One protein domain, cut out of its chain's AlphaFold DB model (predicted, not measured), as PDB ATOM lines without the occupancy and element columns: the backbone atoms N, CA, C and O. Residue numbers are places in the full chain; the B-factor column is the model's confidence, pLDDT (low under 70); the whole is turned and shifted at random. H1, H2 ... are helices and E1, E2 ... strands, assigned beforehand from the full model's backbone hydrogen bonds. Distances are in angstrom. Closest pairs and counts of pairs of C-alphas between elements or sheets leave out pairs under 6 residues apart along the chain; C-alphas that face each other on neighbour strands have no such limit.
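This is residues 229 to 322 of the 428 residues of a protein of Enterococcus gilvus ATCC BAA-350 (UniProt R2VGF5). A single strongly twisted sheet of five strands has the long helix H1 packed slantwise over one face, over E3 and E4, while the short helix H2 sits by the E5 edge and meets the first part of H1 nearly at a right angle. The long hairpin of E1 and E2 makes the other side of the sheet, beyond H1's main cover. The printed part has 94 residues, with two named helices and five named strands in the order E1 E2 H1 E3 E4 E5 H2. The sheet is mixed, in the order E1, E2, E3, E4, E5, with E2 and E3 parallel and the other neighbours antiparallel; the class is mixed, helices and strands. The whole is compact and rounded, with a radius of gyration of the C-alphas of 12.4 A and spans of 32 by 30 by 27 A.

E1, residues 235 to 242, begins with C-alpha 235 at (-11.282, 16.936, 138.835) and is 21.0 A long. E2, residues 245 to 252, is 22.3 A long. H1, residues 260 to 280, is 29.9 A long and begins with C-alpha 260 at (6.798, 22.468, 129.190). E3 is residues 286 to 290, 12.9 A; E4 is residues 299 to 302, 10.5 A; E5 is residues 305 to 309, 11.1 A. H2, residues 311 to 321, is 15.5 A long and ends with C-alpha 321 at (6.858, 13.492, 117.913).

E1 and E2 form an antiparallel hairpin, with N 238 and O 249 2.9 A apart, within hydrogen-bond range. E2, H1 and E3 make a strand-helix-strand unit, two parallel neighbour strands with a helix between, and its crossover is right-handed; N 250 and O 288 are 2.8 A apart. E3, E4 and E5 are a meander, each strand the antiparallel neighbour of the one before: N 289 and O 299 are 2.8 A apart, and N 302 and O 305 2.9 A. H1 is on the sheet at a height of 8.2 A, over E3 and E4, at 34 degrees to E3 on the local plane; the closest C-alphas of H1 and E3 are those of Ser 274 and Val 287, 5.7 A. H1 touches H2 with its residues 260 to 267 alone, about perpendicular at 76 degrees; their closest C-alphas, of Ile 263 and Phe 313, are 6.5 A apart. Every O i to N i+4 pair of H1 is within hydrogen-bond range, and 6 of 7 in H2.

The C-alphas of Gly 243 and Gln 261, the two farthest apart, are 34.0 A from each other. The printed part has no cut, and no link is long. The mean pLDDT of the printed part is 85.0; residues 242 to 244 and 318 to 322 are under 70.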
ATOM      1  N   ASP A 229      -8.715   4.711 138.750       79.81
ATOM      2  CA  ASP A 229      -7.796   5.033 139.838       79.81
ATOM      3  C   ASP A 229      -7.725   6.550 140.088       79.81
ATOM      4  O   ASP A 229      -8.310   7.366 139.369       79.81
ATOM      5  N   GLN A 230      -6.989   6.943 141.131       84.94
ATOM      6  CA  GLN A 230      -6.813   8.346 141.491       84.94
ATOM      7  C   GLN A 230      -6.409   9.192 140.274       84.94
ATOM      8  O   GLN A 230      -5.383   8.949 139.636       84.94
ATOM      9  N   LEU A 231      -7.226  10.209 139.984       89.69
ATOM     10  CA  LEU A 231      -6.985  11.113 138.868       89.69
ATOM     11  C   LEU A 231      -5.699  11.930 139.096       89.69
ATOM     12  O   LEU A 231      -5.467  12.376 140.224       89.69
ATOM     13  N   PRO A 232      -4.882  12.153 138.048       87.62
ATOM     14  CA  PRO A 232      -3.603  12.859 138.174       87.62
ATOM     15  C   PRO A 232      -3.743  14.296 138.689       87.62
ATOM     16  O   PRO A 232      -2.962  14.748 139.519       87.62
ATOM     17  N   TYR A 233      -4.788  14.987 138.237       92.00
ATOM     18  CA  TYR A 233      -5.193  16.309 138.698       92.00
ATOM     19  C   TYR A 233      -6.569  16.243 139.363       92.00
ATOM     20  O   TYR A 233      -7.415  15.403 139.032       92.00
ATOM     21  N   LYS A 234      -6.820  17.161 140.296       92.56
ATOM     22  CA  LYS A 234      -8.132  17.281 140.929       92.56
ATOM     23  C   LYS A 234      -9.184  17.614 139.871       92.56
ATOM     24  O   LYS A 234      -8.971  18.495 139.040       92.56
ATOM     25  N   GLY A 235     -10.288  16.881 139.891       93.56
ATOM     26  CA  GLY A 235     -11.282  16.936 138.835       93.56
ATOM     27  C   GLY A 235     -12.152  15.688 138.817       93.56
ATOM     28  O   GLY A 235     -12.191  14.934 139.792       93.56
ATOM     29  N   TYR A 236     -12.832  15.455 137.699       93.50
ATOM     30  CA  TYR A 236     -13.677  14.280 137.507       93.50
ATOM     31  C   TYR A 236     -13.723  13.843 136.041       93.50
ATOM     32  O   TYR A 236     -13.587  14.649 135.118       93.50
ATOM     33  N   LEU A 237     -13.938  12.544 135.832       94.75
ATOM     34  CA  LEU A 237     -14.281  11.989 134.527       94.75
ATOM     35  C   LEU A 237     -15.801  11.957 134.376       94.75
ATOM     36  O   LEU A 237     -16.522  11.640 135.320       94.75
ATOM     37  N   THR A 238     -16.287  12.241 133.177       92.19
ATOM     38  CA  THR A 238     -17.694  12.075 132.813       92.19
ATOM     39  C   THR A 238     -17.814  11.605 131.369       92.19
ATOM     40  O   THR A 238     -16.866  11.709 130.589       92.19
ATOM     41  N   THR A 239     -18.979  11.083 131.004       89.19
ATOM     42  CA  THR A 239     -19.321  10.795 129.612       89.19
ATOM     43  C   THR A 239     -20.113  11.939 129.001       89.19
ATOM     44  O   THR A 239     -21.058  12.436 129.612       89.19
ATOM     45  N   GLU A 240     -19.807  12.281 127.755       86.12
ATOM     46  CA  GLU A 240     -20.595  13.212 126.949       86.12
ATOM     47  C   GLU A 240     -20.987  12.571 125.620       86.12
ATOM     48  O   GLU A 240     -20.184  11.900 124.966       86.12
ATOM     49  N   ILE A 241     -22.227  12.802 125.194       74.75
ATOM     50  CA  ILE A 241     -22.706  12.345 123.891       74.75
ATOM     51  C   ILE A 241     -22.247  13.350 122.834       74.75
ATOM     52  O   ILE A 241     -22.544  14.540 122.920       74.75
ATOM     53  N   ASN A 242     -21.557  12.865 121.807       68.69
ATOM     54  CA  ASN A 242     -21.257  13.622 120.599       68.69
ATOM     55  C   ASN A 242     -21.936  12.963 119.380       68.69
ATOM     56  O   ASN A 242     -22.408  11.830 119.459       68.69
ATOM     57  N   GLY A 243     -21.993  13.662 118.242       57.81
ATOM     58  CA  GLY A 243     -22.648  13.155 117.024       57.81
ATOM     59  C   GLY A 243     -22.099  11.822 116.483       57.81
ATOM     60  O   GLY A 243     -22.780  11.174 115.693       57.81
ATOM     61  N   ASN A 244     -20.917  11.392 116.935       58.22
ATOM     62  CA  ASN A 244     -20.228  10.159 116.544       58.22
ATOM     63  C   ASN A 244     -20.180   9.103 117.672       58.22
ATOM     64  O   ASN A 244     -19.518   8.078 117.510       58.22
ATOM     65  N   GLY A 245     -20.850   9.331 118.808       70.00
ATOM     66  CA  GLY A 245     -20.896   8.413 119.949       70.00
ATOM     67  C   GLY A 245     -20.514   9.060 121.283       70.00
ATOM     68  O   GLY A 245     -20.408  10.280 121.411       70.00
ATOM     69  N   THR A 246     -20.317   8.229 122.300       83.06
ATOM     70  CA  THR A 246     -19.990   8.673 123.661       83.06
ATOM     71  C   THR A 246     -18.483   8.898 123.804       83.06
ATOM     72  O   THR A 246     -17.688   8.006 123.502       83.06
ATOM     73  N   ARG A 247     -18.081  10.092 124.255       89.88
ATOM     74  CA  ARG A 247     -16.695  10.425 124.639       89.88
ATOM     75  C   ARG A 247     -16.551  10.452 126.155       89.88
ATOM     76  O   ARG A 247     -17.535  10.682 126.854       89.88
ATOM     77  N   ILE A 248     -15.325  10.294 126.641       94.50
ATOM     78  CA  ILE A 248     -14.962  10.625 128.021       94.50
ATOM     79  C   ILE A 248     -14.375  12.033 128.043       94.50
ATOM     80  O   ILE A 248     -13.461  12.338 127.276       94.50
ATOM     81  N   THR A 249     -14.857  12.861 128.962       95.50
ATOM     82  CA  THR A 249     -14.265  14.160 129.270       95.50
ATOM     83  C   THR A 249     -13.680  14.125 130.672       95.50
ATOM     84  O   THR A 249     -14.353  13.759 131.635       95.50
ATOM     85  N   TYR A 250     -12.421  14.526 130.778       96.88
ATOM     86  CA  TYR A 250     -11.735  14.796 132.024       96.88
ATOM     87  C   TYR A 250     -11.768  16.296 132.300       96.88
ATOM     88  O   TYR A 250     -11.059  17.072 131.657       96.88
ATOM     89  N   TYR A 251     -12.608  16.691 133.250       96.19
ATOM     90  CA  TYR A 251     -12.650  18.053 133.761       96.19
ATOM     91  C   TYR A 251     -11.641  18.194 134.884       96.19
ATOM     92  O   TYR A 251     -11.698  17.431 135.848       96.19
ATOM     93  N   VAL A 252     -10.749  19.170 134.763       95.88
ATOM     94  CA  VAL A 252      -9.825  19.545 135.836       95.88
ATOM     95  C   VAL A 252     -10.329  20.795 136.549       95.88
ATOM     96  O   VAL A 252     -10.895  21.692 135.926       95.88
ATOM     97  N   ASP A 253     -10.140  20.843 137.864       91.50
ATOM     98  CA  ASP A 253     -10.601  21.953 138.706       91.50
ATOM     99  C   ASP A 253      -9.748  23.218 138.513       91.50
ATOM    100  O   ASP A 253     -10.230  24.335 138.701       91.50
ATOM    101  N   GLU A 254      -8.476  23.038 138.154       89.12
ATOM    102  CA  GLU A 254      -7.481  24.096 137.993       89.12
ATOM    103  C   GLU A 254      -6.815  23.981 136.621       89.12
ATOM    104  O   GLU A 254      -6.636  22.880 136.095       89.12
ATOM    105  N   SER A 255      -6.456  25.125 136.036       86.12
ATOM    106  CA  SER A 255      -5.699  25.155 134.785       86.12
ATOM    107  C   SER A 255      -4.320  24.529 134.966       86.12
ATOM    108  O   SER A 255      -3.645  24.751 135.974       86.12
ATOM    109  N   ILE A 256      -3.889  23.783 133.956       83.62
ATOM    110  CA  ILE A 256      -2.552  23.211 133.895       83.62
ATOM    111  C   ILE A 256      -1.550  24.359 133.705       83.62
ATOM    112  O   ILE A 256      -1.754  25.217 132.840       83.62
ATOM    113  N   PRO A 257      -0.458  24.412 134.492       82.06
ATOM    114  CA  PRO A 257       0.588  25.406 134.296       82.06
ATOM    115  C   PRO A 257       1.115  25.409 132.854       82.06
ATOM    116  O   PRO A 257       1.403  24.363 132.275       82.06
ATOM    117  N   ASN A 258       1.260  26.602 132.273       78.12
ATOM    118  CA  ASN A 258       1.737  26.790 130.899       78.12
ATOM    119  C   ASN A 258       3.272  26.692 130.809       78.12
ATOM    120  O   ASN A 258       3.945  27.583 130.288       78.12
ATOM    121  N   ASP A 259       3.834  25.625 131.367       83.81
ATOM    122  CA  ASP A 259       5.244  25.280 131.251       83.81
ATOM    123  C   ASP A 259       5.409  23.884 130.647       83.81
ATOM    124  O   ASP A 259       4.538  23.014 130.734       83.81
ATOM    125  N   LYS A 260       6.549  23.672 129.987       75.31
ATOM    126  CA  LYS A 260       6.798  22.468 129.190       75.31
ATOM    127  C   LYS A 260       6.679  21.179 130.003       75.31
ATOM    128  O   LYS A 260       6.228  20.175 129.451       75.31
ATOM    129  N   GLN A 261       7.100  21.193 131.267       79.50
ATOM    130  CA  GLN A 261       7.073  20.007 132.114       79.50
ATOM    131  C   GLN A 261       5.628  19.646 132.462       79.50
ATOM    132  O   GLN A 261       5.205  18.534 132.153       79.50
ATOM    133  N   ALA A 262       4.861  20.593 133.005       78.50
ATOM    134  CA  ALA A 262       3.468  20.362 133.381       78.50
ATOM    135  C   ALA A 262       2.601  19.933 132.184       78.50
ATOM    136  O   ALA A 262       1.798  19.006 132.287       78.50
ATOM    137  N   ILE A 263       2.806  20.547 131.013       82.19
ATOM    138  CA  ILE A 263       2.083  20.183 129.786       82.19
ATOM    139  C   ILE A 263       2.447  18.764 129.331       82.19
ATOM    140  O   ILE A 263       1.568  17.987 128.962       82.19
ATOM    141  N   SER A 264       3.733  18.402 129.375       81.62
ATOM    142  CA  SER A 264       4.203  17.063 128.994       81.62
ATOM    143  C   SER A 264       3.656  15.984 129.933       81.62
ATOM    144  O   SER A 264       3.184  14.946 129.470       81.62
ATOM    145  N   GLU A 265       3.648  16.248 131.242       87.19
ATOM    146  CA  GLU A 265       3.032  15.373 132.244       87.19
ATOM    147  C   GLU A 265       1.523  15.234 131.998       87.19
ATOM    148  O   GLU A 265       1.002  14.120 131.957       87.19
ATOM    149  N   ALA A 266       0.814  16.337 131.734       92.75
ATOM    150  CA  ALA A 266      -0.611  16.307 131.405       92.75
ATOM    151  C   ALA A 266      -0.929  15.496 130.133       92.75
ATOM    152  O   ALA A 266      -1.913  14.753 130.120       92.75
ATOM    153  N   ILE A 267      -0.094  15.587 129.089       90.88
ATOM    154  CA  ILE A 267      -0.231  14.781 127.865       90.88
ATOM    155  C   ILE A 267      -0.102  13.288 128.184       90.88
ATOM    156  O   ILE A 267      -0.971  12.505 127.795       90.88
ATOM    157  N   GLU A 268       0.947  12.883 128.905       88.81
ATOM    158  CA  GLU A 268       1.179  11.470 129.234       88.81
ATOM    159  C   GLU A 268       0.106  10.914 130.179       88.81
ATOM    160  O   GLU A 268      -0.359   9.786 130.005       88.81
ATOM    161  N   HIS A 269      -0.377  11.722 131.123       93.44
ATOM    162  CA  HIS A 269      -1.506  11.369 131.977       93.44
ATOM    163  C   HIS A 269      -2.789  11.125 131.179       93.44
ATOM    164  O   HIS A 269      -3.440  10.092 131.349       93.44
ATOM    165  N   LEU A 270      -3.144  12.032 130.267       95.56
ATOM    166  CA  LEU A 270      -4.333  11.859 129.436       95.56
ATOM    167  C   LEU A 270      -4.188  10.674 128.470       95.56
ATOM    168  O   LEU A 270      -5.153   9.948 128.224       95.56
ATOM    169  N   LYS A 271      -2.977  10.429 127.966       94.12
ATOM    170  CA  LYS A 271      -2.642   9.254 127.156       94.12
ATOM    171  C   LYS A 271      -2.812   7.954 127.932       94.12
ATOM    172  O   LYS A 271      -3.407   7.022 127.399       94.12
ATOM    173  N   ALA A 272      -2.378   7.900 129.189       90.50
ATOM    174  CA  ALA A 272      -2.597   6.745 130.055       90.50
ATOM    175  C   ALA A 272      -4.096   6.470 130.276       90.50
ATOM    176  O   ALA A 272      -4.522   5.314 130.204       90.50
ATOM    177  N   ILE A 273      -4.909   7.518 130.464       95.06
ATOM    178  CA  ILE A 273      -6.374   7.389 130.531       95.06
ATOM    179  C   ILE A 273      -6.911   6.835 129.208       95.06
ATOM    180  O   ILE A 273      -7.619   5.831 129.215       95.06
ATOM    181  N   SER A 274      -6.532   7.424 128.072       95.62
ATOM    182  CA  SER A 274      -6.983   6.995 126.740       95.62
ATOM    183  C   SER A 274      -6.636   5.534 126.431       95.62
ATOM    184  O   SER A 274      -7.505   4.780 125.998       95.62
ATOM    185  N   LEU A 275      -5.415   5.090 126.739       91.50
ATOM    186  CA  LEU A 275      -4.999   3.693 126.574       91.50
ATOM    187  C   LEU A 275      -5.726   2.750 127.543       91.50
ATOM    188  O   LEU A 275      -6.086   1.634 127.175       91.50
ATOM    189  N   SER A 276      -5.998   3.201 128.771       93.06
ATOM    190  CA  SER A 276      -6.789   2.421 129.731       93.06
ATOM    191  C   SER A 276      -8.222   2.229 129.244       93.06
ATOM    192  O   SER A 276      -8.772   1.142 129.387       93.06
ATOM    193  N   VAL A 277      -8.824   3.261 128.647       93.44
ATOM    194  CA  VAL A 277     -10.148   3.185 128.016       93.44
ATOM    195  C   VAL A 277     -10.121   2.212 126.838       93.44
ATOM    196  O   VAL A 277     -10.982   1.334 126.759       93.44
ATOM    197  N   GLN A 278      -9.114   2.311 125.967       91.75
ATOM    198  CA  GLN A 278      -8.934   1.396 124.840       91.75
ATOM    199  C   GLN A 278      -8.885  -0.065 125.309       91.75
ATOM    200  O   GLN A 278      -9.609  -0.917 124.796       91.75
ATOM    201  N   GLN A 279      -8.071  -0.349 126.328       89.56
ATOM    202  CA  GLN A 279      -7.887  -1.695 126.861       89.56
ATOM    203  C   GLN A 279      -9.121  -2.205 127.621       89.56
ATOM    204  O   GLN A 279      -9.531  -3.355 127.452       89.56
ATOM    205  N   LYS A 280      -9.699  -1.373 128.497       88.56
ATOM    206  CA  LYS A 280     -10.761  -1.778 129.431       88.56
ATOM    207  C   LYS A 280     -12.165  -1.585 128.895       88.56
ATOM    208  O   LYS A 280     -13.076  -2.145 129.489       88.56
ATOM    209  N   VAL A 281     -12.380  -0.858 127.805       91.75
ATOM    210  CA  VAL A 281     -13.707  -0.646 127.205       91.75
ATOM    211  C   VAL A 281     -13.677  -1.056 125.738       91.75
ATOM    212  O   VAL A 281     -14.412  -1.961 125.352       91.75
ATOM    213  N   GLY A 282     -12.784  -0.465 124.949       89.50
ATOM    214  CA  GLY A 282     -12.564  -0.820 123.549       89.50
ATOM    215  C   GLY A 282     -11.996   0.342 122.741       89.50
ATOM    216  O   GLY A 282     -11.955   1.475 123.213       89.50
ATOM    217  N   GLU A 283     -11.598   0.060 121.504       91.38
ATOM    218  CA  GLU A 283     -10.965   1.031 120.603       91.38
ATOM    219  C   GLU A 283     -11.927   2.123 120.101       91.38
ATOM    220  O   GLU A 283     -13.166   2.005 120.171       91.38
ATOM    221  N   GLY A 284     -11.338   3.198 119.576       89.62
ATOM    222  CA  GLY A 284     -12.027   4.307 118.924       89.62
ATOM    223  C   GLY A 284     -12.753   5.251 119.881       89.62
ATOM    224  O   GLY A 284     -13.593   6.037 119.441       89.62
ATOM    225  N   ILE A 285     -12.485   5.174 121.187       91.56
ATOM    226  CA  ILE A 285     -13.164   6.003 122.188       91.56
ATOM    227  C   ILE A 285     -12.386   7.297 122.391       91.56
ATOM    228  O   ILE A 285     -11.210   7.298 122.750       91.56
ATOM    229  N   THR A 286     -13.071   8.417 122.174       94.69
ATOM    230  CA  THR A 286     -12.507   9.749 122.381       94.69
ATOM    231  C   THR A 286     -12.357  10.053 123.869       94.69
ATOM    232  O   THR A 286     -13.317   9.904 124.628       94.69
ATOM    233  N   VAL A 287     -11.178  10.531 124.263       95.81
ATOM    234  CA  VAL A 287     -10.889  11.043 125.606       95.81
ATOM    235  C   VAL A 287     -10.381  12.476 125.492       95.81
ATOM    236  O   VAL A 287      -9.371  12.720 124.834       95.81
ATOM    237  N   SER A 288     -11.073  13.421 126.122       96.56
ATOM    238  CA  SER A 288     -10.754  14.850 126.060       96.56
ATOM    239  C   SER A 288     -10.434  15.416 127.442       96.56
ATOM    240  O   SER A 288     -11.103  15.087 128.414       96.56
ATOM    241  N   LEU A 289      -9.444  16.302 127.526       96.56
ATOM    242  CA  LEU A 289      -9.148  17.137 128.691       96.56
ATOM    243  C   LEU A 289      -9.821  18.500 128.531       96.56
ATOM    244  O   LEU A 289      -9.755  19.113 127.458       96.56
ATOM    245  N   LYS A 290     -10.444  18.979 129.607       95.00
ATOM    246  CA  LYS A 290     -11.147  20.257 129.658       95.00
ATOM    247  C   LYS A 290     -10.738  21.054 130.896       95.00
ATOM    248  O   LYS A 290     -11.045  20.666 132.020       95.00
ATOM    249  N   GLU A 291     -10.070  22.178 130.663       90.94
ATOM    250  CA  GLU A 291      -9.700  23.151 131.695       90.94
ATOM    251  C   GLU A 291     -10.829  24.168 131.956       90.94
ATOM    252  O   GLU A 291     -11.621  24.452 131.051       90.94
ATOM    253  N   PRO A 292     -10.919  24.751 133.168       80.12
ATOM    254  CA  PRO A 292     -12.081  25.535 133.605       80.12
ATOM    255  C   PRO A 292     -12.288  26.857 132.843       80.12
ATOM    256  O   PRO A 292     -13.403  27.376 132.822       80.12
ATOM    257  N   LEU A 293     -11.235  27.410 132.231       74.94
ATOM    258  CA  LEU A 293     -11.269  28.693 131.509       74.94
ATOM    259  C   LEU A 293     -11.268  28.544 129.983       74.94
ATOM    260  O   LEU A 293     -11.369  29.539 129.267       74.94
ATOM    261  N   GLU A 294     -11.170  27.316 129.482       73.06
ATOM    262  CA  GLU A 294     -11.133  27.050 128.049       73.06
ATOM    263  C   GLU A 294     -12.552  26.933 127.492       73.06
ATOM    264  O   GLU A 294     -13.424  26.298 128.091       73.06
ATOM    265  N   THR A 295     -12.806  27.496 126.310       75.12
ATOM    266  CA  THR A 295     -14.093  27.315 125.608       75.12
ATOM    267  C   THR A 295     -14.137  25.994 124.849       75.12
ATOM    268  O   THR A 295     -15.168  25.326 124.842       75.12
ATOM    269  N   GLU A 296     -12.987  25.530 124.362       84.50
ATOM    270  CA  GLU A 296     -12.803  24.259 123.648       84.50
ATOM    271  C   GLU A 296     -12.062  23.223 124.508       84.50
ATOM    272  O   GLU A 296     -11.705  23.493 125.654       84.50
ATOM    273  N   TYR A 297     -11.887  22.001 124.008       86.56
ATOM    274  CA  TYR A 297     -11.063  20.999 124.689       86.56
ATOM    275  C   TYR A 297      -9.576  21.353 124.579       86.56
ATOM    276  O   TYR A 297      -9.091  21.667 123.492       86.56
ATOM    277  N   THR A 298      -8.845  21.235 125.689       89.62
ATOM    278  CA  THR A 298      -7.395  21.473 125.750       89.62
ATOM    279  C   THR A 298      -6.643  20.464 124.884       89.62
ATOM    280  O   THR A 298      -5.768  20.822 124.096       89.62
ATOM    281  N   LEU A 299      -6.998  19.187 125.022       92.81
ATOM    282  CA  LEU A 299      -6.364  18.069 124.336       92.81
ATOM    283  C   LEU A 299      -7.383  16.943 124.172       92.81
ATOM    284  O   LEU A 299      -8.140  16.651 125.091       92.81
ATOM    285  N   THR A 300      -7.409  16.305 123.009       93.88
ATOM    286  CA  THR A 300      -8.269  15.162 122.706       93.88
ATOM    287  C   THR A 300      -7.446  14.046 122.091       93.88
ATOM    288  O   THR A 300      -6.652  14.286 121.179       93.88
ATOM    289  N   LEU A 301      -7.645  12.831 122.597       93.25
ATOM    290  CA  LEU A 301      -6.991  11.613 122.140       93.25
ATOM    291  C   LEU A 301      -8.021  10.578 121.700       93.25
ATOM    292  O   LEU A 301      -9.143  10.526 122.211       93.25
ATOM    293  N   ILE A 302      -7.597   9.714 120.785       93.00
ATOM    294  CA  ILE A 302      -8.251   8.447 120.468       93.00
ATOM    295  C   ILE A 302      -7.165   7.374 120.526       93.00
ATOM    296  O   ILE A 302      -6.128   7.527 119.885       93.00
ATOM    297  N   ASP A 303      -7.382   6.325 121.320       90.19
ATOM    298  CA  ASP A 303      -6.465   5.181 121.445       90.19
ATOM    299  C   ASP A 303      -5.004   5.594 121.730       90.19
ATOM    300  O   ASP A 303      -4.040   5.122 121.124       90.19
ATOM    301  N   GLY A 304      -4.836   6.560 122.639       86.75
ATOM    302  CA  GLY A 304      -3.538   7.109 123.031       86.75
ATOM    303  C   GLY A 304      -2.907   8.085 122.031       86.75
ATOM    304  O   GLY A 304      -1.840   8.626 122.321       86.75
ATOM    305  N   GLN A 305      -3.538   8.339 120.882       85.19
ATOM    306  CA  GLN A 305      -3.034   9.251 119.854       85.19
ATOM    307  C   GLN A 305      -3.746  10.608 119.917       85.19
ATOM    308  O   GLN A 305      -4.978  10.639 119.875       85.19
ATOM    309  N   PRO A 306      -3.016  11.738 119.986       88.88
ATOM    310  CA  PRO A 306      -3.619  13.064 119.907       88.88
ATOM    311  C   PRO A 306      -4.323  13.294 118.565       88.88
ATOM    312  O   PRO A 306      -3.738  13.092 117.504       88.88
ATOM    313  N   THR A 307      -5.571  13.755 118.609       87.44
ATOM    314  CA  THR A 307      -6.380  14.086 117.421       87.44
ATOM    315  C   THR A 307      -6.742  15.565 117.347       87.44
ATOM    316  O   THR A 307      -6.957  16.095 116.259       87.44
ATOM    317  N   GLN A 308      -6.775  16.250 118.489       85.44
ATOM    318  CA  GLN A 308      -6.968  17.694 118.585       85.44
ATOM    319  C   GLN A 308      -6.222  18.212 119.811       85.44
ATOM    320  O   GLN A 308      -6.229  17.569 120.854       85.44
ATOM    321  N   ALA A 309      -5.615  19.388 119.707       81.88
ATOM    322  CA  ALA A 309      -5.016  20.085 120.836       81.88
ATOM    323  C   ALA A 309      -5.166  21.595 120.647       81.88
ATOM    324  O   ALA A 309      -5.217  22.078 119.512       81.88
ATOM    325  N   ASN A 310      -5.206  22.340 121.749       80.38
ATOM    326  CA  ASN A 310      -5.033  23.785 121.698       80.38
ATOM    327  C   ASN A 310      -3.594  24.141 121.266       80.38
ATOM    328  O   ASN A 310      -2.711  23.283 121.168       80.38
ATOM    329  N   HIS A 311      -3.348  25.426 121.008       74.12
ATOM    330  CA  HIS A 311      -2.059  25.890 120.487       74.12
ATOM    331  C   HIS A 311      -0.866  25.545 121.402       74.12
ATOM    332  O   HIS A 311       0.234  25.285 120.916       74.12
ATOM    333  N   ILE A 312      -1.082  25.513 122.720       76.94
ATOM    334  CA  ILE A 312      -0.039  25.267 123.717       76.94
ATOM    335  C   ILE A 312       0.359  23.790 123.721       76.94
ATOM    336  O   ILE A 312       1.534  23.472 123.530       76.94
ATOM    337  N   PHE A 313      -0.616  22.897 123.892       82.56
ATOM    338  CA  PHE A 313      -0.397  21.452 123.930       82.56
ATOM    339  C   PHE A 313       0.064  20.919 122.570       82.56
ATOM    340  O   PHE A 313       0.966  20.084 122.509       82.56
ATOM    341  N   GLY A 314      -0.497  21.442 121.475       73.31
ATOM    342  CA  GLY A 314      -0.132  21.048 120.113       73.31
ATOM    343  C   GLY A 314       1.352  21.260 119.805       73.31
ATOM    344  O   GLY A 314       1.982  20.382 119.219       73.31
ATOM    345  N   ARG A 315       1.935  22.372 120.271       74.31
ATOM    346  CA  ARG A 315       3.375  22.648 120.143       74.31
ATOM    347  C   ARG A 315       4.227  21.589 120.845       74.31
ATOM    348  O   ARG A 315       5.132  21.038 120.229       74.31
ATOM    349  N   ILE A 316       3.914  21.258 122.100       76.62
ATOM    350  CA  ILE A 316       4.675  20.253 122.864       76.62
ATOM    351  C   ILE A 316       4.564  18.863 122.221       76.62
ATOM    352  O   ILE A 316       5.560  18.150 122.114       76.62
ATOM    353  N   ILE A 317       3.384  18.491 121.717       74.00
ATOM    354  CA  ILE A 317       3.175  17.214 121.013       74.00
ATOM    355  C   ILE A 317       4.038  17.122 119.747       74.00
ATOM    356  O   ILE A 317       4.631  16.073 119.485       74.00
ATOM    357  N   GLN A 318       4.136  18.207 118.971       68.50
ATOM    358  CA  GLN A 318       4.988  18.264 117.777       68.50
ATOM    359  C   GLN A 318       6.477  18.150 118.130       68.50
ATOM    360  O   GLN A 318       7.193  17.384 117.488       68.50
ATOM    361  N   GLU A 319       6.927  18.842 119.181       65.19
ATOM    362  CA  GLU A 319       8.309  18.751 119.670       65.19
ATOM    363  C   GLU A 319       8.692  17.311 120.053       65.19
ATOM    364  O   GLU A 319       9.774  16.843 119.701       65.19
ATOM    365  N   VAL A 320       7.798  16.588 120.739       59.94
ATOM    366  CA  VAL A 320       8.035  15.199 121.173       59.94
ATOM    367  C   VAL A 320       7.979  14.211 120.001       59.94
ATOM    368  O   VAL A 320       8.785  13.282 119.937       59.94
ATOM    369  N   SER A 321       7.064  14.411 119.048       55.16
ATOM    370  CA  SER A 321       6.858  13.492 117.913       55.16
ATOM    371  C   SER A 321       8.007  13.507 116.898       55.16
ATOM    372  O   SER A 321       8.246  12.504 116.230       55.16
ATOM    373  N   ASN A 322       8.751  14.613 116.807       47.00
ATOM    374  CA  ASN A 322       9.862  14.772 115.864       47.00
ATOM    375  C   ASN A 322      11.201  14.181 116.358       47.00
ATOM    376  O   ASN A 322      12.200  14.281 115.648       47.00
TER     377      ASN A 322